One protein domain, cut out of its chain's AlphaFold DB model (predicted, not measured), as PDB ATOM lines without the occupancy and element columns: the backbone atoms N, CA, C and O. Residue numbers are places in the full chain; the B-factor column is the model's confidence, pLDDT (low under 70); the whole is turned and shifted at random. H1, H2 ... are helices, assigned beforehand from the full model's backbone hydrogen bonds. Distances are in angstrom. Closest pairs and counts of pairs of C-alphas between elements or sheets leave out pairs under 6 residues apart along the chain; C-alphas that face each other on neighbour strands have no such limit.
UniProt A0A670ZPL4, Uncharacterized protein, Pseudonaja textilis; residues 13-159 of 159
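AT A GLANCE: This is residues 13 to 159 of the 159 residues of an uncharacterized protein of Pseudonaja textilis (UniProt A0A670ZPL4). Two long helices, H2 and H3, lie side by side as a hairpin that makes the body; short H4 crosses the end of the hairpin where H2 begins and H3 ends, while H5 packs on H3, and H6 packs on H3 with its first part and then runs out past it. Residues 13 to 30, with H1, stick out sideways from this body as a long arm. The printed part has 147 residues with six named helices, H1 to H6 in that order, and no named strand; its class is all helix. It is loose, with a radius of gyration of the C-alphas of 20.2 A, and flat, spanning 60 by 59 by 25 A.

HOW THE PARTS SIT: H1, residues 13 to 24, stands free and touches no helix. H2, residues 41 to 71, touches H3, residues 76 to 104, at a shallow tilt of 15 degrees, opposite ways, as a helical hairpin; their closest C-alphas, those of Ala 65 and Gln 82, are 4.6 A apart. H3 is the hub, touching four helices. H4, residues 114 to 123, touches H3 at residues 93 to 104 alone, at a steep tilt of 55 degrees, with the closest C-alphas of Gly 97 and Ile 123 5.1 A apart. H4 also touches H2 at residues 44 to 48 alone, at a steep tilt of 52 degrees; their closest C-alphas, those of Ser 45 and Leu 116, are 6.7 A apart. H5, residues 127 to 130, touches H3 at residues 90 to 94 alone, the closest C-alphas being those of Gln 90 and Ser 129, 5.0 A apart. H6, residues 133 to 156, touches H3 with residues 133 to 141 alone, at a steep tilt of 44 degrees, opposite ways; the closest C-alphas, of Ile 83 and Arg 140, are 6.8 A apart. H2 and H6 are apart. Every O i to N i+4 pair is within hydrogen-bond range in H1, H3, H4 and H6, and 26 of 27 in H2; H5 is too short for such a pair, and its one O i to N i+3 pair is within range.

IN THESE COORDINATES: H1 begins at C-alpha 13, (47.006, 26.794, -51.369), and is 16.7 A long. H2 measures 43.3 A from C-alpha 41, (18.256, 48.660, -14.784), and has a kink of 28 degrees near residue 52. H3 measures 41.5 A, H4 14.6 A and H5 6.0 A. H6 measures 35.0 A and ends at C-alpha 156, (70.755, 50.635, 3.717).

THE WHOLE: The C-alphas farthest apart, those of Leu 13 and Phe 159, are 67.8 A apart. The printed part has no cut. The link from H1 to H2, 16 residues, is long. Residues 152 to 159 stand free. Residues 13 to 31 and residue 159 of the model are under pLDDT 70.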
ATOM      1  N   LEU A  13      47.980  25.711 -51.258       56.91
ATOM      2  CA  LEU A  13      47.006  26.794 -51.369       56.91
ATOM      3  C   LEU A  13      45.794  26.575 -50.454       56.91
ATOM      4  O   LEU A  13      45.317  27.527 -49.855       56.91
ATOM      5  N   ALA A  14      45.328  25.334 -50.284       56.59
ATOM      6  CA  ALA A  14      44.225  25.014 -49.374       56.59
ATOM      7  C   ALA A  14      44.613  25.224 -47.899       56.59
ATOM      8  O   ALA A  14      43.795  25.695 -47.115       56.59
ATOM      9  N   VAL A  15      45.872  24.952 -47.534       58.25
ATOM     10  CA  VAL A  15      46.419  25.280 -46.203       58.25
ATOM     11  C   VAL A  15      46.515  26.797 -46.011       58.25
ATOM     12  O   VAL A  15      46.174  27.305 -44.947       58.25
ATOM     13  N   PHE A  16      46.910  27.531 -47.055       57.09
ATOM     14  CA  PHE A  16      46.991  28.992 -47.028       57.09
ATOM     15  C   PHE A  16      45.610  29.653 -46.888       57.09
ATOM     16  O   PHE A  16      45.441  30.571 -46.092       57.09
ATOM     17  N   PHE A  17      44.595  29.143 -47.590       54.12
ATOM     18  CA  PHE A  17      43.212  29.601 -47.441       54.12
ATOM     19  C   PHE A  17      42.636  29.275 -46.056       54.12
ATOM     20  O   PHE A  17      41.953  30.115 -45.477       54.12
ATOM     21  N   LEU A  18      42.959  28.113 -45.476       54.31
ATOM     22  CA  LEU A  18      42.539  27.775 -44.111       54.31
ATOM     23  C   LEU A  18      43.209  28.686 -43.064       54.31
ATOM     24  O   LEU A  18      42.551  29.123 -42.124       54.31
ATOM     25  N   ALA A  19      44.484  29.039 -43.259       53.41
ATOM     26  CA  ALA A  19      45.200  29.989 -42.406       53.41
ATOM     27  C   ALA A  19      44.625  31.417 -42.495       53.41
ATOM     28  O   ALA A  19      44.550  32.114 -41.484       53.41
ATOM     29  N   ILE A  20      44.153  31.837 -43.674       51.53
ATOM     30  CA  ILE A  20      43.484  33.134 -43.861       51.53
ATOM     31  C   ILE A  20      42.088  33.139 -43.214       51.53
ATOM     32  O   ILE A  20      41.722  34.121 -42.572       51.53
ATOM     33  N   CYS A  21      41.331  32.040 -43.282       46.44
ATOM     34  CA  CYS A  21      40.027  31.942 -42.613       46.44
ATOM     35  C   CYS A  21      40.134  31.931 -41.076       46.44
ATOM     36  O   CYS A  21      39.250  32.456 -40.404       46.44
ATOM     37  N   VAL A  22      41.222  31.392 -40.512       50.47
ATOM     38  CA  VAL A  22      41.493  31.460 -39.063       50.47
ATOM     39  C   VAL A  22      42.028  32.840 -38.649       50.47
ATOM     40  O   VAL A  22      41.723  33.308 -37.555       50.47
ATOM     41  N   GLY A  23      42.769  33.529 -39.524       46.19
ATOM     42  CA  GLY A  23      43.320  34.861 -39.248       46.19
ATOM     43  C   GLY A  23      42.289  35.996 -39.212       46.19
ATOM     44  O   GLY A  23      42.513  36.990 -38.528       46.19
ATOM     45  N   VAL A  24      41.153  35.861 -39.906       44.41
ATOM     46  CA  VAL A  24      40.115  36.916 -39.978       44.41
ATOM     47  C   VAL A  24      39.010  36.737 -38.921       44.41
ATOM     48  O   VAL A  24      38.312  37.692 -38.598       44.41
ATOM     49  N   ALA A  25      38.875  35.554 -38.312       44.03
ATOM     50  CA  ALA A  25      37.835  35.285 -37.310       44.03
ATOM     51  C   ALA A  25      38.166  35.792 -35.888       44.03
ATOM     52  O   ALA A  25      37.298  35.778 -35.020       44.03
ATOM     53  N   PHE A  26      39.388  36.276 -35.652       45.00
ATOM     54  CA  PHE A  26      39.784  36.924 -34.401       45.00
ATOM     55  C   PHE A  26      40.051  38.420 -34.596       45.00
ATOM     56  O   PHE A  26      41.007  38.970 -34.062       45.00
ATOM     57  N   ALA A  27      39.141  39.124 -35.267       42.31
ATOM     58  CA  ALA A  27      38.780  40.448 -34.765       42.31
ATOM     59  C   ALA A  27      37.883  40.252 -33.526       42.31
ATOM     60  O   ALA A  27      36.718  40.636 -33.526       42.31
ATOM     61  N   LEU A  28      38.401  39.553 -32.504       47.31
ATOM     62  CA  LEU A  28      37.810  39.553 -31.169       47.31
ATOM     63  C   LEU A  28      37.758  41.026 -30.785       47.31
ATOM     64  O   LEU A  28      38.808  41.674 -30.760       47.31
ATOM     65  N   GLU A  29      36.554  41.556 -30.574       49.59
ATOM     66  CA  GLU A  29      36.364  42.838 -29.904       49.59
ATOM     67  C   GLU A  29      37.386  42.914 -28.771       49.59
ATOM     68  O   GLU A  29      37.518  41.951 -28.009       49.59
ATOM     69  N   ASP A  30      38.186  43.987 -28.737       62.94
ATOM     70  CA  ASP A  30      39.195  44.160 -27.697       62.94
ATOM     71  C   ASP A  30      38.492  43.894 -26.361       62.94
ATOM     72  O   ASP A  30      37.566  44.640 -26.033       62.94
ATOM     73  N   PRO A  31      38.861  42.838 -25.605       61.53
ATOM     74  CA  PRO A  31      38.116  42.427 -24.420       61.53
ATOM     75  C   PRO A  31      38.061  43.539 -23.369       61.53
ATOM     76  O   PRO A  31      37.299  43.443 -22.414       61.53
ATOM     77  N   THR A  32      38.858  44.602 -23.528       75.94
ATOM     78  CA  THR A  32      38.812  45.797 -22.689       75.94
ATOM     79  C   THR A  32      37.660  46.758 -23.004       75.94
ATOM     80  O   THR A  32      37.349  47.590 -22.150       75.94
ATOM     81  N   MET A  33      36.999  46.655 -24.162       89.00
ATOM     82  CA  MET A  33      35.892  47.533 -24.546       89.00
ATOM     83  C   MET A  33      34.572  47.089 -23.897       89.00
ATOM     84  O   MET A  33      34.207  45.918 -23.985       89.00
ATOM     85  N   PRO A  34      33.828  48.009 -23.255       92.69
ATOM     86  CA  PRO A  34      32.526  47.684 -22.689       92.69
ATOM     87  C   PRO A  34      31.499  47.404 -23.797       92.69
ATOM     88  O   PRO A  34      31.340  48.261 -24.677       92.69
ATOM     89  N   PRO A  35      30.760  46.279 -23.737       90.69
ATOM     90  CA  PRO A  35      29.657  46.015 -24.655       90.69
ATOM     91  C   PRO A  35      28.540  47.055 -24.520       90.69
ATOM     92  O   PRO A  35      28.361  47.679 -23.466       90.69
ATOM     93  N   ASP A  36      27.750  47.217 -25.579       93.12
ATOM     94  CA  ASP A  36      26.573  48.080 -25.553       93.12
ATOM     95  C   ASP A  36      25.350  47.323 -25.019       93.12
ATOM     96  O   ASP A  36      24.831  46.402 -25.648       93.12
ATOM     97  N   TYR A  37      24.866  47.754 -23.853       95.69
ATOM     98  CA  TYR A  37      23.627  47.276 -23.243       95.69
ATOM     99  C   TYR A  37      22.563  48.374 -23.219       95.69
ATOM    100  O   TYR A  37      22.856  49.571 -23.303       95.69
ATOM    101  N   ASN A  38      21.306  47.962 -23.053       96.44
ATOM    102  CA  ASN A  38      20.191  48.890 -22.898       96.44
ATOM    103  C   ASN A  38      20.413  49.833 -21.705       96.44
ATOM    104  O   ASN A  38      20.967  49.456 -20.670       96.44
ATOM    105  N   LYS A  39      19.931  51.073 -21.833       97.44
ATOM    106  CA  LYS A  39      20.007  52.109 -20.789       97.44
ATOM    107  C   LYS A  39      18.876  51.937 -19.764       97.44
ATOM    108  O   LYS A  39      18.104  52.859 -19.522       97.44
ATOM    109  N   THR A  40      18.748  50.727 -19.223       98.06
ATOM    110  CA  THR A  40      17.757  50.329 -18.207       98.06
ATOM    111  C   THR A  40      18.457  49.675 -17.016       98.06
ATOM    112  O   THR A  40      19.666  49.444 -17.063       98.06
ATOM    113  N   GLU A  41      17.717  49.379 -15.946       98.12
ATOM    114  CA  GLU A  41      18.256  48.660 -14.784       98.12
ATOM    115  C   GLU A  41      18.727  47.244 -15.168       98.12
ATOM    116  O   GLU A  41      19.827  46.837 -14.803       98.12
ATOM    117  N   GLU A  42      17.970  46.530 -16.004       98.06
ATOM    118  CA  GLU A  42      18.340  45.196 -16.494       98.06
ATOM    119  C   GLU A  42      19.605  45.251 -17.355       98.06
ATOM    120  O   GLU A  42      20.501  44.420 -17.217       98.06
ATOM    121  N   GLY A  43      19.715  46.266 -18.218       98.25
ATOM    122  CA  GLY A  43      20.926  46.483 -19.004       98.25
ATOM    123  C   GLY A  43      22.131  46.841 -18.133       98.25
ATOM    124  O   GLY A  43      23.236  46.385 -18.413       98.25
ATOM    125  N   ALA A  44      21.927  47.594 -17.049       98.38
ATOM    126  CA  ALA A  44      22.975  47.886 -16.077       98.38
ATOM    127  C   ALA A  44      23.437  46.630 -15.321       98.38
ATOM    128  O   ALA A  44      24.627  46.508 -15.039       98.38
ATOM    129  N   SER A  45      22.533  45.687 -15.031       98.50
ATOM    130  CA  SER A  45      22.895  44.387 -14.450       98.50
ATOM    131  C   SER A  45      23.817  43.603 -15.384       98.50
ATOM    132  O   SER A  45      24.898  43.193 -14.972       98.50
ATOM    133  N   LEU A  46      23.450  43.477 -16.664       98.31
ATOM    134  CA  LEU A  46      24.286  42.799 -17.663       98.31
ATOM    135  C   LEU A  46      25.643  43.495 -17.847       98.31
ATOM    136  O   LEU A  46      26.680  42.841 -17.955       98.31
ATOM    137  N   PHE A  47      25.646  44.830 -17.834       98.19
ATOM    138  CA  PHE A  47      26.869  45.624 -17.860       98.19
ATOM    139  C   PHE A  47      27.763  45.342 -16.645       98.19
ATOM    140  O   PHE A  47      28.975  45.215 -16.798       98.19
ATOM    141  N   ALA A  48      27.187  45.223 -15.445       98.19
ATOM    142  CA  ALA A  48      27.930  44.904 -14.230       98.19
ATOM    143  C   ALA A  48      28.543  43.492 -14.273       98.19
ATOM    144  O   ALA A  48      29.701  43.327 -13.887       98.19
ATOM    145  N   ASP A  49      27.822  42.501 -14.798       97.69
ATOM    146  CA  ASP A  49      28.323  41.125 -14.942       97.69
ATOM    147  C   ASP A  49      29.493  41.044 -15.937       97.69
ATOM    148  O   ASP A  49      30.521  40.402 -15.677       97.69
ATOM    149  N   ALA A  50      29.372  41.755 -17.062       96.88
ATOM    150  CA  ALA A  50      30.440  41.872 -18.047       96.88
ATOM    151  C   ALA A  50      31.659  42.615 -17.468       96.88
ATOM    152  O   ALA A  50      32.794  42.169 -17.649       96.88
ATOM    153  N   TYR A  51      31.430  43.698 -16.711       97.25
ATOM    154  CA  TYR A  51      32.490  44.424 -16.007       97.25
ATOM    155  C   TYR A  51      33.234  43.506 -15.041       97.25
ATOM    156  O   TYR A  51      34.461  43.548 -15.002       97.25
ATOM    157  N   ASN A  52      32.517  42.678 -14.276       97.00
ATOM    158  CA  ASN A  52      33.132  41.768 -13.318       97.00
ATOM    159  C   ASN A  52      34.049  40.762 -14.026       97.00
ATOM    160  O   ASN A  52      35.226  40.660 -13.697       97.00
ATOM    161  N   THR A  53      33.535  40.093 -15.059       94.69
ATOM    162  CA  THR A  53      34.277  39.059 -15.800       94.69
ATOM    163  C   THR A  53      35.547  39.615 -16.456       94.69
ATOM    164  O   THR A  53      36.640  39.059 -16.305       94.69
ATOM    165  N   THR A  54      35.437  40.747 -17.155       95.56
ATOM    166  CA  THR A  54      36.599  41.391 -17.780       95.56
ATOM    167  C   THR A  54      37.535  41.987 -16.729       95.56
ATOM    168  O   THR A  54      38.758  41.836 -16.817       95.56
ATOM    169  N   GLY A  55      36.969  42.645 -15.719       95.38
ATOM    170  CA  GLY A  55      37.698  43.299 -14.642       95.38
ATOM    171  C   GLY A  55      38.576  42.320 -13.874       95.38
ATOM    172  O   GLY A  55      39.764  42.587 -13.720       95.38
ATOM    173  N   GLU A  56      38.052  41.162 -13.466       96.25
ATOM    174  CA  GLU A  56      38.823  40.115 -12.778       96.25
ATOM    175  C   GLU A  56      40.103  39.747 -13.538       96.25
ATOM    176  O   GLU A  56      41.188  39.654 -12.955       96.25
ATOM    177  N   THR A  57      40.013  39.623 -14.862       95.38
ATOM    178  CA  THR A  57      41.170  39.324 -15.711       95.38
ATOM    179  C   THR A  57      42.169  40.485 -15.742       95.38
ATOM    180  O   THR A  57      43.373  40.277 -15.606       95.38
ATOM    181  N   ILE A  58      41.697  41.721 -15.907       96.19
ATOM    182  CA  ILE A  58      42.566  42.901 -16.017       96.19
ATOM    183  C   ILE A  58      43.256  43.226 -14.685       96.19
ATOM    184  O   ILE A  58      44.474  43.422 -14.652       96.19
ATOM    185  N   PHE A  59      42.503  43.237 -13.585       96.44
ATOM    186  CA  PHE A  59      43.040  43.517 -12.255       96.44
ATOM    187  C   PHE A  59      44.001  42.417 -11.797       96.44
ATOM    188  O   PHE A  59      45.058  42.729 -11.251       96.44
ATOM    189  N   SER A  60      43.706  41.139 -12.070       97.69
ATOM    190  CA  SER A  60      44.635  40.051 -11.731       97.69
ATOM    191  C   SER A  60      45.950  40.153 -12.508       97.69
ATOM    192  O   SER A  60      47.015  40.049 -11.901       97.69
ATOM    193  N   GLN A  61      45.912  40.444 -13.815       97.38
ATOM    194  CA  GLN A  61      47.120  40.667 -14.625       97.38
ATOM    195  C   GLN A  61      47.999  41.787 -14.050       97.38
ATOM    196  O   GLN A  61      49.210  41.613 -13.902       97.38
ATOM    197  N   SER A  62      47.388  42.916 -13.690       96.81
ATOM    198  CA  SER A  62      48.074  44.050 -13.061       96.81
ATOM    199  C   SER A  62      48.689  43.677 -11.708       96.81
ATOM    200  O   SER A  62      49.871  43.938 -11.467       96.81
ATOM    201  N   MET A  63      47.937  42.973 -10.855       98.06
ATOM    202  CA  MET A  63      48.427  42.496  -9.559       98.06
ATOM    203  C   MET A  63      49.604  41.531  -9.698       98.06
ATOM    204  O   MET A  63      50.608  41.702  -9.006       98.06
ATOM    205  N   PHE A  64      49.525  40.552 -10.602       98.00
ATOM    206  CA  PHE A  64      50.609  39.593 -10.809       98.00
ATOM    207  C   PHE A  64      51.858  40.245 -11.398       98.00
ATOM    208  O   PHE A  64      52.961  39.933 -10.954       98.00
ATOM    209  N   ALA A  65      51.713  41.186 -12.335       97.56
ATOM    210  CA  ALA A  65      52.854  41.922 -12.871       97.56
ATOM    211  C   ALA A  65      53.550  42.747 -11.773       97.56
ATOM    212  O   ALA A  65      54.775  42.702 -11.638       97.56
ATOM    213  N   ASN A  66      52.769  43.442 -10.939       96.19
ATOM    214  CA  ASN A  66      53.288  44.187  -9.794       96.19
ATOM    215  C   ASN A  66      53.968  43.267  -8.767       96.19
ATOM    216  O   ASN A  66      55.055  43.584  -8.287       96.19
ATOM    217  N   TRP A  67      53.369  42.117  -8.446       97.50
ATOM    218  CA  TRP A  67      53.972  41.122  -7.557       97.50
ATOM    219  C   TRP A  67      55.312  40.622  -8.100       97.50
ATOM    220  O   TRP A  67      56.312  40.663  -7.384       97.50
ATOM    221  N   ASN A  68      55.341  40.212  -9.371       97.31
ATOM    222  CA  ASN A  68      56.539  39.695 -10.023       97.31
ATOM    223  C   ASN A  68      57.695  40.695  -9.914       97.31
ATOM    224  O   ASN A  68      58.773  40.346  -9.433       97.31
ATOM    225  N   TYR A  69      57.434  41.967 -10.238       95.56
ATOM    226  CA  TYR A  69      58.430  43.017 -10.060       95.56
ATOM    227  C   TYR A  69      58.832  43.187  -8.593       95.56
ATOM    228  O   TYR A  69      60.015  43.127  -8.289       95.56
ATOM    229  N   ASN A  70      57.880  43.324  -7.663       93.69
ATOM    230  CA  ASN A  70      58.183  43.576  -6.248       93.69
ATOM    231  C   ASN A  70      59.018  42.467  -5.591       93.69
ATOM    232  O   ASN A  70      59.794  42.739  -4.673       93.69
ATOM    233  N   THR A  71      58.903  41.228  -6.076       94.12
ATOM    234  CA  THR A  71      59.741  40.112  -5.617       94.12
ATOM    235  C   THR A  71      61.155  40.113  -6.202       94.12
ATOM    236  O   THR A  71      62.058  39.539  -5.594       94.12
ATOM    237  N   ASN A  72      61.387  40.802  -7.323       94.00
ATOM    238  CA  ASN A  72      62.706  40.970  -7.930       94.00
ATOM    239  C   ASN A  72      62.874  42.362  -8.567       94.00
ATOM    240  O   ASN A  72      62.699  42.560  -9.768       94.00
ATOM    241  N   LEU A  73      63.322  43.326  -7.762       89.81
ATOM    242  CA  LEU A  73      63.433  44.734  -8.172       89.81
ATOM    243  C   LEU A  73      64.470  45.035  -9.246       89.81
ATOM    244  O   LEU A  73      64.470  46.130  -9.810       89.81
ATOM    245  N   THR A  74      65.362  44.087  -9.514       91.69
ATOM    246  CA  THR A  74      66.385  44.229 -10.553       91.69
ATOM    247  C   THR A  74      65.910  43.753 -11.921       91.69
ATOM    248  O   THR A  74      66.559  44.051 -12.923       91.69
ATOM    249  N   ASP A  75      64.772  43.060 -11.979       95.56
ATOM    250  CA  ASP A  75      64.197  42.571 -13.223       95.56
ATOM    251  C   ASP A  75      63.570  43.724 -14.023       95.56
ATOM    252  O   ASP A  75      62.516  44.272 -13.686       95.56
ATOM    253  N   ARG A  76      64.255  44.105 -15.106       94.44
ATOM    254  CA  ARG A  76      63.836  45.189 -16.004       94.44
ATOM    255  C   ARG A  76      62.648  44.796 -16.876       94.44
ATOM    256  O   ARG A  76      61.866  45.672 -17.241       94.44
ATOM    257  N   GLU A  77      62.495  43.514 -17.192       96.56
ATOM    258  CA  GLU A  77      61.345  43.026 -17.945       96.56
ATOM    259  C   GLU A  77      60.097  43.076 -17.063       96.56
ATOM    260  O   GLU A  77      59.096  43.684 -17.447       96.56
ATOM    261  N   ALA A  78      60.186  42.569 -15.830       96.69
ATOM    262  CA  ALA A  78      59.109  42.675 -14.849       96.69
ATOM    263  C   ALA A  78      58.734  44.140 -14.555       96.69
ATOM    264  O   ALA A  78      57.549  44.471 -14.455       96.69
ATOM    265  N   GLN A  79      59.728  45.035 -14.482       95.94
ATOM    266  CA  GLN A  79      59.511  46.477 -14.334       95.94
ATOM    267  C   GLN A  79      58.672  47.055 -15.481       95.94
ATOM    268  O   GLN A  79      57.737  47.820 -15.252       95.94
ATOM    269  N   HIS A  80      59.006  46.707 -16.722       96.44
ATOM    270  CA  HIS A  80      58.274  47.178 -17.890       96.44
ATOM    271  C   HIS A  80      56.854  46.593 -17.935       96.44
ATOM    272  O   HIS A  80      55.882  47.323 -18.142       96.44
ATOM    273  N   LEU A  81      56.716  45.288 -17.677       97.31
ATOM    274  CA  LEU A  81      55.433  44.588 -17.697       97.31
ATOM    275  C   LEU A  81      54.439  45.154 -16.678       97.31
ATOM    276  O   LEU A  81      53.274  45.336 -17.023       97.31
ATOM    277  N   GLN A  82      54.869  45.494 -15.457       97.00
ATOM    278  CA  GLN A  82      53.952  46.067 -14.462       97.00
ATOM    279  C   GLN A  82      53.493  47.490 -14.813       97.00
ATOM    280  O   GLN A  82      52.329  47.827 -14.592       97.00
ATOM    281  N   ILE A  83      54.345  48.298 -15.461       96.44
ATOM    282  CA  ILE A  83      53.935  49.610 -15.991       96.44
ATOM    283  C   ILE A  83      52.878  49.425 -17.086       96.44
ATOM    284  O   ILE A  83      51.824  50.061 -17.032       96.44
ATOM    285  N   MET A  84      53.123  48.529 -18.047       96.81
ATOM    286  CA  MET A  84      52.181  48.239 -19.134       96.81
ATOM    287  C   MET A  84      50.846  47.699 -18.611       96.81
ATOM    288  O   MET A  84      49.786  48.180 -19.012       96.81
ATOM    289  N   ALA A  85      50.882  46.748 -17.674       96.75
ATOM    290  CA  ALA A  85      49.682  46.185 -17.065       96.75
ATOM    291  C   ALA A  85      48.885  47.252 -16.295       96.75
ATOM    292  O   ALA A  85      47.664  47.314 -16.420       96.75
ATOM    293  N   SER A  86      49.566  48.164 -15.594       96.56
ATOM    294  CA  SER A  86      48.898  49.279 -14.926       96.56
ATOM    295  C   SER A  86      48.266  50.282 -15.897       96.56
ATOM    296  O   SER A  86      47.211  50.846 -15.601       96.56
ATOM    297  N   LEU A  87      48.890  50.547 -17.047       96.69
ATOM    298  CA  LEU A  87      48.293  51.405 -18.073       96.69
ATOM    299  C   LEU A  87      47.068  50.742 -18.709       96.69
ATOM    300  O   LEU A  87      46.061  51.416 -18.928       96.69
ATOM    301  N   LYS A  88      47.123  49.425 -18.936       96.19
ATOM    302  CA  LYS A  88      45.987  48.630 -19.415       96.19
ATOM    303  C   LYS A  88      44.817  48.664 -18.426       96.19
ATOM    304  O   LYS A  88      43.689  48.914 -18.842       96.19
ATOM    305  N   GLU A  89      45.088  48.489 -17.132       96.75
ATOM    306  CA  GLU A  89      44.086  48.624 -16.066       96.75
ATOM    307  C   GLU A  89      43.437  50.014 -16.076       96.75
ATOM    308  O   GLU A  89      42.214  50.133 -16.092       96.75
ATOM    309  N   GLN A  90      44.239  51.077 -16.162       97.31
ATOM    310  CA  GLN A  90      43.708  52.439 -16.214       97.31
ATOM    311  C   GLN A  90      42.868  52.698 -17.472       97.31
ATOM    312  O   GLN A  90      41.867  53.410 -17.400       97.31
ATOM    313  N   ASN A  91      43.252  52.137 -18.621       96.62
ATOM    314  CA  ASN A  91      42.454  52.218 -19.844       96.62
ATOM    315  C   ASN A  91      41.095  51.526 -19.670       96.62
ATOM    316  O   ASN A  91      40.063  52.116 -19.978       96.62
ATOM    317  N   PHE A  92      41.083  50.322 -19.092       97.12
ATOM    318  CA  PHE A  92      39.852  49.612 -18.741       97.12
ATOM    319  C   PHE A  92      38.959  50.459 -17.818       97.12
ATOM    320  O   PHE A  92      37.798  50.709 -18.143       97.12
ATOM    321  N   THR A  93      39.503  50.997 -16.721       97.44
ATOM    322  CA  THR A  93      38.751  51.864 -15.799       97.44
ATOM    323  C   THR A  93      38.178  53.101 -16.495       97.44
ATOM    324  O   THR A  93      37.046  53.494 -16.219       97.44
ATOM    325  N   GLU A  94      38.930  53.734 -17.399       97.00
ATOM    326  CA  GLU A  94      38.435  54.886 -18.154       97.00
ATOM    327  C   GLU A  94      37.270  54.508 -19.071       97.00
ATOM    328  O   GLU A  94      36.233  55.172 -19.034       97.00
ATOM    329  N   LEU A  95      37.442  53.475 -19.900       96.81
ATOM    330  CA  LEU A  95      36.459  53.071 -20.903       96.81
ATOM    331  C   LEU A  95      35.142  52.661 -20.243       96.81
ATOM    332  O   LEU A  95      34.081  53.193 -20.579       96.81
ATOM    333  N   TRP A  96      35.218  51.779 -19.247       98.00
ATOM    334  CA  TRP A  96      34.047  51.294 -18.523       98.00
ATOM    335  C   TRP A  96      33.416  52.389 -17.669       98.00
ATOM    336  O   TRP A  96      32.196  52.539 -17.673       98.00
ATOM    337  N   GLY A  97      34.222  53.221 -17.007       98.06
ATOM    338  CA  GLY A  97      33.711  54.329 -16.209       98.06
ATOM    339  C   GLY A  97      33.010  55.399 -17.047       98.06
ATOM    340  O   GLY A  97      31.955  55.897 -16.651       98.06
ATOM    341  N   LYS A  98      33.544  55.735 -18.229       97.56
ATOM    342  CA  LYS A  98      32.884  56.652 -19.174       97.56
ATOM    343  C   LYS A  98      31.581  56.066 -19.700       97.56
ATOM    344  O   LYS A  98      30.567  56.757 -19.642       97.56
ATOM    345  N   LYS A  99      31.586  54.800 -20.132       97.75
ATOM    346  CA  LYS A  99      30.376  54.122 -20.618       97.75
ATOM    347  C   LYS A  99      29.303  54.041 -19.527       97.75
ATOM    348  O   LYS A  99      28.145  54.351 -19.785       97.75
ATOM    349  N   ALA A 100      29.685  53.723 -18.288       98.06
ATOM    350  CA  ALA A 100      28.762  53.693 -17.157       98.06
ATOM    351  C   ALA A 100      28.139  55.071 -16.879       98.06
ATOM    352  O   ALA A 100      26.931  55.164 -16.654       98.06
ATOM    353  N   LYS A 101      28.933  56.152 -16.934       97.75
ATOM    354  CA  LYS A 101      28.413  57.525 -16.795       97.75
ATOM    355  C   LYS A 101      27.454  57.884 -17.920       97.75
ATOM    356  O   LYS A 101      26.394  58.440 -17.653       97.75
ATOM    357  N   GLU A 102      27.822  57.573 -19.158       97.38
ATOM    358  CA  GLU A 102      27.023  57.881 -20.343       97.38
ATOM    359  C   GLU A 102      25.670  57.158 -20.331       97.38
ATOM    360  O   GLU A 102      24.636  57.765 -20.611       97.38
ATOM    361  N   ASN A 103      25.669  55.869 -19.994       97.62
ATOM    362  CA  ASN A 103      24.475  55.036 -20.096       97.62
ATOM    363  C   ASN A 103      23.597  55.080 -18.845       97.62
ATOM    364  O   ASN A 103      22.374  55.033 -18.967       97.62
ATOM    365  N   TYR A 104      24.200  55.184 -17.657       98.25
ATOM    366  CA  TYR A 104      23.490  55.007 -16.388       98.25
ATOM    367  C   TYR A 104      23.582  56.212 -15.450       98.25
ATOM    368  O   TYR A 104      22.873  56.238 -14.444       98.25
ATOM    369  N   GLY A 105      24.393  57.230 -15.766       97.19
ATOM    370  CA  GLY A 105      24.683  58.365 -14.878       97.19
ATOM    371  C   GLY A 105      23.448  59.111 -14.364       97.19
ATOM    372  O   GLY A 105      23.435  59.545 -13.216       97.19
ATOM    373  N   ASN A 106      22.384  59.175 -15.169       97.38
ATOM    374  CA  ASN A 106      21.140  59.870 -14.818       97.38
ATOM    375  C   ASN A 106      20.068  58.969 -14.183       97.38
ATOM    376  O   ASN A 106      19.053  59.485 -13.724       97.38
ATOM    377  N   ILE A 107      20.248  57.643 -14.187       97.25
ATOM    378  CA  ILE A 107      19.193  56.694 -13.791       97.25
ATOM    379  C   ILE A 107      19.594  55.755 -12.654       97.25
ATOM    380  O   ILE A 107      18.711  55.246 -11.971       97.25
ATOM    381  N   TRP A 108      20.892  55.562 -12.398       97.94
ATOM    382  CA  TRP A 108      21.365  54.546 -11.451       97.94
ATOM    383  C   TRP A 108      20.804  54.716 -10.038       97.94
ATOM    384  O   TRP A 108      20.540  53.727  -9.372       97.94
ATOM    385  N   GLN A 109      20.563  55.945  -9.572       97.81
ATOM    386  CA  GLN A 109      20.013  56.189  -8.229       97.81
ATOM    387  C   GLN A 109      18.596  55.626  -8.048       97.81
ATOM    388  O   GLN A 109      18.212  55.290  -6.927       97.81
ATOM    389  N   ASN A 110      17.853  55.486  -9.148       97.69
ATOM    390  CA  ASN A 110      16.473  55.008  -9.162       97.69
ATOM    391  C   ASN A 110      16.371  53.483  -9.271       97.69
ATOM    392  O   ASN A 110      15.261  52.962  -9.236       97.69
ATOM    393  N   PHE A 111      17.497  52.773  -9.400       98.31
ATOM    394  CA  PHE A 111      17.486  51.316  -9.467       98.31
ATOM    395  C   PHE A 111      16.908  50.713  -8.184       98.31
ATOM    396  O   PHE A 111      17.177  51.177  -7.063       98.31
ATOM    397  N   SER A 112      16.109  49.671  -8.365       98.31
ATOM    398  CA  SER A 112      15.476  48.906  -7.300       98.31
ATOM    399  C   SER A 112      16.526  48.145  -6.493       98.31
ATOM    400  O   SER A 112      16.481  48.172  -5.261       98.31
ATOM    401  N   ASP A 113      17.518  47.547  -7.162       98.25
ATOM    402  CA  ASP A 113      18.575  46.777  -6.508       98.25
ATOM    403  C   ASP A 113      19.626  47.684  -5.815       98.25
ATOM    404  O   ASP A 113      20.391  48.403  -6.472       98.25
ATOM    405  N   PRO A 114      19.730  47.660  -4.467       98.31
ATOM    406  CA  PRO A 114      20.730  48.431  -3.733       98.31
ATOM    407  C   PRO A 114      22.180  48.014  -4.007       98.31
ATOM    408  O   PRO A 114      23.077  48.849  -3.854       98.31
ATOM    409  N   GLN A 115      22.439  46.762  -4.384       98.31
ATOM    410  CA  GLN A 115      23.779  46.298  -4.732       98.31
ATOM    411  C   GLN A 115      24.185  46.819  -6.108       98.31
ATOM    412  O   GLN A 115      25.257  47.419  -6.230       98.31
ATOM    413  N   LEU A 116      23.309  46.695  -7.107       98.56
ATOM    414  CA  LEU A 116      23.549  47.243  -8.440       98.56
ATOM    415  C   LEU A 116      23.815  48.755  -8.401       98.56
ATOM    416  O   LEU A 116      24.749  49.231  -9.047       98.56
ATOM    417  N   LYS A 117      23.095  49.510  -7.557       98.56
ATOM    418  CA  LYS A 117      23.384  50.937  -7.305       98.56
ATOM    419  C   LYS A 117      24.827  51.180  -6.882       98.56
ATOM    420  O   LYS A 117      25.509  52.040  -7.442       98.56
ATOM    421  N   LYS A 118      25.305  50.419  -5.895       98.44
ATOM    422  CA  LYS A 118      26.681  50.538  -5.391       98.44
ATOM    423  C   LYS A 118      27.696  50.193  -6.475       98.44
ATOM    424  O   LYS A 118      28.653  50.943  -6.645       98.44
ATOM    425  N   ILE A 119      27.469  49.122  -7.231       98.50
ATOM    426  CA  ILE A 119      28.369  48.694  -8.307       98.50
ATOM    427  C   ILE A 119      28.451  49.770  -9.394       98.50
ATOM    428  O   ILE A 119      29.534  50.288  -9.667       98.50
ATOM    429  N   ILE A 120      27.313  50.186  -9.951       98.44
ATOM    430  CA  ILE A 120      27.267  51.160 -11.047       98.44
ATOM    431  C   ILE A 120      27.800  52.528 -10.613       98.44
ATOM    432  O   ILE A 120      28.529  53.163 -11.373       98.44
ATOM    433  N   SER A 121      27.502  52.978  -9.390       98.19
ATOM    434  CA  SER A 121      28.090  54.215  -8.854       98.19
ATOM    435  C   SER A 121      29.611  54.125  -8.691       98.19
ATOM    436  O   SER A 121      30.307  55.101  -8.961       98.19
ATOM    437  N   SER A 122      30.140  52.953  -8.325       98.19
ATOM    438  CA  SER A 122      31.581  52.740  -8.146       98.19
ATOM    439  C   SER A 122      32.320  52.703  -9.482       98.19
ATOM    440  O   SER A 122      33.358  53.347  -9.613       98.19
ATOM    441  N   ILE A 123      31.771  52.025 -10.498       98.00
ATOM    442  CA  ILE A 123      32.375  51.955 -11.842       98.00
ATOM    443  C   ILE A 123      32.507  53.357 -12.459       98.00
ATOM    444  O   ILE A 123      33.477  53.651 -13.152       98.00
ATOM    445  N   GLN A 124      31.577  54.272 -12.162       97.75
ATOM    446  CA  GLN A 124      31.645  55.662 -12.623       97.75
ATOM    447  C   GLN A 124      32.811  56.468 -12.010       97.75
ATOM    448  O   GLN A 124      33.105  57.577 -12.466       97.75
ATOM    449  N   ILE A 125      33.507  55.973 -10.988       97.06
ATOM    450  CA  ILE A 125      34.627  56.685 -10.364       97.06
ATOM    451  C   ILE A 125      35.931  56.310 -11.081       97.06
ATOM    452  O   ILE A 125      36.534  55.280 -10.816       97.06
ATOM    453  N   LEU A 126      36.400  57.187 -11.976       95.38
ATOM    454  CA  LEU A 126      37.600  56.923 -12.789       95.38
ATOM    455  C   LEU A 126      38.924  57.078 -12.021       95.38
ATOM    456  O   LEU A 126      39.933  56.500 -12.415       95.38
ATOM    457  N   GLY A 127      38.965  57.921 -10.985       94.12
ATOM    458  CA  GLY A 127      40.211  58.232 -10.278       94.12
ATOM    459  C   GLY A 127      41.330  58.741 -11.219       94.12
ATOM    460  O   GLY A 127      41.064  59.592 -12.078       94.12
ATOM    461  N   PRO A 128      42.578  58.237 -11.096       92.69
ATOM    462  CA  PRO A 128      43.708  58.612 -11.960       92.69
ATOM    463  C   PRO A 128      43.484  58.345 -13.453       92.69
ATOM    464  O   PRO A 128      44.062  59.035 -14.295       92.69
ATOM    465  N   SER A 129      42.596  57.409 -13.796       95.69
ATOM    466  CA  SER A 129      42.242  57.079 -15.180       95.69
ATOM    467  C   SER A 129      41.525  58.223 -15.905       95.69
ATOM    468  O   SER A 129      41.324  58.160 -17.109       95.69
ATOM    469  N   ASN A 130      41.180  59.312 -15.212       95.38
ATOM    470  CA  ASN A 130      40.685  60.539 -15.837       95.38
ATOM    471  C   ASN A 130      41.801  61.415 -16.456       95.38
ATOM    472  O   ASN A 130      41.518  62.360 -17.190       95.38
ATOM    473  N   LEU A 131      43.076  61.147 -16.155       95.75
ATOM    474  CA  LEU A 131      44.209  61.889 -16.718       95.75
ATOM    475  C   LEU A 131      44.448  61.511 -18.189       95.75
ATOM    476  O   LEU A 131      44.164  60.380 -18.560       95.75
ATOM    477  N   PRO A 132      45.041  62.369 -19.035       96.31
ATOM    478  CA  PRO A 132      45.543  61.954 -20.348       96.31
ATOM    479  C   PRO A 132      46.574  60.819 -20.235       96.31
ATOM    480  O   PRO A 132      47.373  60.821 -19.298       96.31
ATOM    481  N   VAL A 133      46.621  59.905 -21.214       93.00
ATOM    482  CA  VAL A 133      47.491  58.706 -21.201       93.00
ATOM    483  C   VAL A 133      48.946  59.034 -20.851       93.00
ATOM    484  O   VAL A 133      49.509  58.437 -19.938       93.00
ATOM    485  N   LYS A 134      49.528  60.066 -21.476       95.38
ATOM    486  CA  LYS A 134      50.904  60.505 -21.181       95.38
ATOM    487  C   LYS A 134      51.111  60.889 -19.709       95.38
ATOM    488  O   LYS A 134      52.157  60.607 -19.138       95.38
ATOM    489  N   LYS A 135      50.117  61.522 -19.075       96.75
ATOM    490  CA  LYS A 135      50.182  61.864 -17.645       96.75
ATOM    491  C   LYS A 135      50.016  60.629 -16.758       96.75
ATOM    492  O   LYS A 135      50.661  60.565 -15.718       96.75
ATOM    493  N   ARG A 136      49.200  59.646 -17.159       96.81
ATOM    494  CA  ARG A 136      49.070  58.363 -16.439       96.81
ATOM    495  C   ARG A 136      50.401  57.625 -16.372       96.81
ATOM    496  O   ARG A 136      50.801  57.172 -15.304       96.81
ATOM    497  N   GLU A 137      51.100  57.558 -17.500       95.56
ATOM    498  CA  GLU A 137      52.428  56.951 -17.596       95.56
ATOM    499  C   GLU A 137      53.447  57.684 -16.720       95.56
ATOM    500  O   GLU A 137      54.112  57.059 -15.895       95.56
ATOM    501  N   GLN A 138      53.498  59.017 -16.809       96.56
ATOM    502  CA  GLN A 138      54.372  59.839 -15.967       96.56
ATOM    503  C   GLN A 138      54.135  59.602 -14.472       96.56
ATOM    504  O   GLN A 138      55.090  59.417 -13.719       96.56
ATOM    505  N   VAL A 139      52.871  59.579 -14.035       96.19
ATOM    506  CA  VAL A 139      52.514  59.304 -12.636       96.19
ATOM    507  C   VAL A 139      52.954  57.898 -12.234       96.19
ATOM    508  O   VAL A 139      53.554  57.737 -11.173       96.19
ATOM    509  N   ARG A 140      52.717  56.884 -13.077       96.12
ATOM    510  CA  ARG A 140      53.116  55.498 -12.792       96.12
ATOM    511  C   ARG A 140      54.630  55.359 -12.621       96.12
ATOM    512  O   ARG A 140      55.064  54.733 -11.657       96.12
ATOM    513  N   ILE A 141      55.414  55.969 -13.508       96.00
ATOM    514  CA  ILE A 141      56.883  55.970 -13.428       96.00
ATOM    515  C   ILE A 141      57.352  56.709 -12.168       96.00
ATOM    516  O   ILE A 141      58.159  56.177 -11.414       96.00
ATOM    517  N   SER A 142      56.781  57.882 -11.879       96.38
ATOM    518  CA  SER A 142      57.157  58.674 -10.698       96.38
ATOM    519  C   SER A 142      56.895  57.918  -9.389       96.38
ATOM    520  O   SER A 142      57.731  57.915  -8.488       96.38
ATOM    521  N   ILE A 143      55.745  57.237  -9.280       94.38
ATOM    522  CA  ILE A 143      55.412  56.399  -8.115       94.38
ATOM    523  C   ILE A 143      56.443  55.280  -7.948       94.38
ATOM    524  O   ILE A 143      56.886  55.011  -6.831       94.38
ATOM    525  N   LEU A 144      56.838  54.645  -9.052       93.94
ATOM    526  CA  LEU A 144      57.815  53.566  -9.036       93.94
ATOM    527  C   LEU A 144      59.186  54.044  -8.553       93.94
ATOM    528  O   LEU A 144      59.795  53.398  -7.707       93.94
ATOM    529  N   GLU A 145      59.656  55.186  -9.048       93.12
ATOM    530  CA  GLU A 145      60.928  55.777  -8.628       93.12
ATOM    531  C   GLU A 145      60.929  56.119  -7.135       93.12
ATOM    532  O   GLU A 145      61.878  55.787  -6.423       93.12
ATOM    533  N   ILE A 146      59.850  56.737  -6.641       95.19
ATOM    534  CA  ILE A 146      59.693  57.063  -5.217       95.19
ATOM    535  C   ILE A 146      59.753  55.791  -4.366       95.19
ATOM    536  O   ILE A 146      60.460  55.762  -3.356       95.19
ATOM    537  N   TRP A 147      59.043  54.742  -4.781       91.19
ATOM    538  CA  TRP A 147      58.993  53.472  -4.065       91.19
ATOM    539  C   TRP A 147      60.341  52.731  -4.075       91.19
ATOM    540  O   TRP A 147      60.813  52.279  -3.035       91.19
ATOM    541  N   VAL A 148      61.033  52.666  -5.216       90.25
ATOM    542  CA  VAL A 148      62.367  52.042  -5.288       90.25
ATOM    543  C   VAL A 148      63.370  52.800  -4.412       90.25
ATOM    544  O   VAL A 148      64.138  52.187  -3.668       90.25
ATOM    545  N   ASN A 149      63.349  54.135  -4.456       90.25
ATOM    546  CA  ASN A 149      64.239  54.966  -3.649       90.25
ATOM    547  C   ASN A 149      63.994  54.786  -2.145       90.25
ATOM    548  O   ASN A 149      64.957  54.739  -1.367       90.25
ATOM    549  N   SER A 150      62.731  54.662  -1.725       89.12
ATOM    550  CA  SER A 150      62.402  54.407  -0.323       89.12
ATOM    551  C   SER A 150      62.898  53.031   0.123       89.12
ATOM    552  O   SER A 150      63.521  52.941   1.183       89.12
ATOM    553  N   GLU A 151      62.748  51.986  -0.695       87.25
ATOM    554  CA  GLU A 151      63.201  50.646  -0.312       87.25
ATOM    555  C   GLU A 151      64.719  50.493  -0.273       87.25
ATOM    556  O   GLU A 151      65.266  49.876   0.647       87.25
ATOM    557  N   VAL A 152      65.436  51.111  -1.213       84.25
ATOM    558  CA  VAL A 152      66.903  51.163  -1.166       84.25
ATOM    559  C   VAL A 152      67.375  51.881   0.101       84.25
ATOM    560  O   VAL A 152      68.299  51.411   0.769       84.25
ATOM    561  N   SER A 153      66.728  52.993   0.467       85.50
ATOM    562  CA  SER A 153      67.026  53.735   1.699       85.50
ATOM    563  C   SER A 153      66.774  52.891   2.951       85.50
ATOM    564  O   SER A 153      67.622  52.826   3.842       85.50
ATOM    565  N   MET A 154      65.646  52.179   3.002       86.12
ATOM    566  CA  MET A 154      65.283  51.316   4.127       86.12
ATOM    567  C   MET A 154      66.239  50.133   4.286       86.12
ATOM    568  O   MET A 154      66.638  49.824   5.409       86.12
ATOM    569  N   ARG A 155      66.661  49.493   3.187       83.81
ATOM    570  CA  ARG A 155      67.640  48.396   3.239       83.81
ATOM    571  C   ARG A 155      69.014  48.873   3.705       83.81
ATOM    572  O   ARG A 155      69.616  48.199   4.529       83.81
ATOM    573  N   LYS A 156      69.478  50.050   3.263       81.06
ATOM    574  CA  LYS A 156      70.755  50.635   3.717       81.06
ATOM    575  C   LYS A 156      70.789  50.990   5.205       81.06
ATOM    576  O   LYS A 156      71.870  51.066   5.755       81.06
ATOM    577  N   LYS A 157      69.639  51.238   5.842       82.44
ATOM    578  CA  LYS A 157      69.557  51.544   7.283       82.44
ATOM    579  C   LYS A 157      69.502  50.304   8.181       82.44
ATOM    580  O   LYS A 157      69.615  50.445   9.394       82.44
ATOM    581  N   ARG A 158      69.248  49.115   7.619       77.31
ATOM    582  CA  ARG A 158      69.163  47.850   8.376       77.31
ATOM    583  C   ARG A 158      70.502  47.117   8.502       77.31
ATOM    584  O   ARG A 158      70.546  46.106   9.198       77.31
ATOM    585  N   PHE A 159      71.548  47.611   7.847       60.81
ATOM    586  CA  PHE A 159      72.913  47.088   7.869       60.81
ATOM    587  C   PHE A 159      73.882  48.237   8.142       60.81
ATOM    588  O   PHE A 159      74.985  47.950   8.650       60.81
TER     589      PHE A 159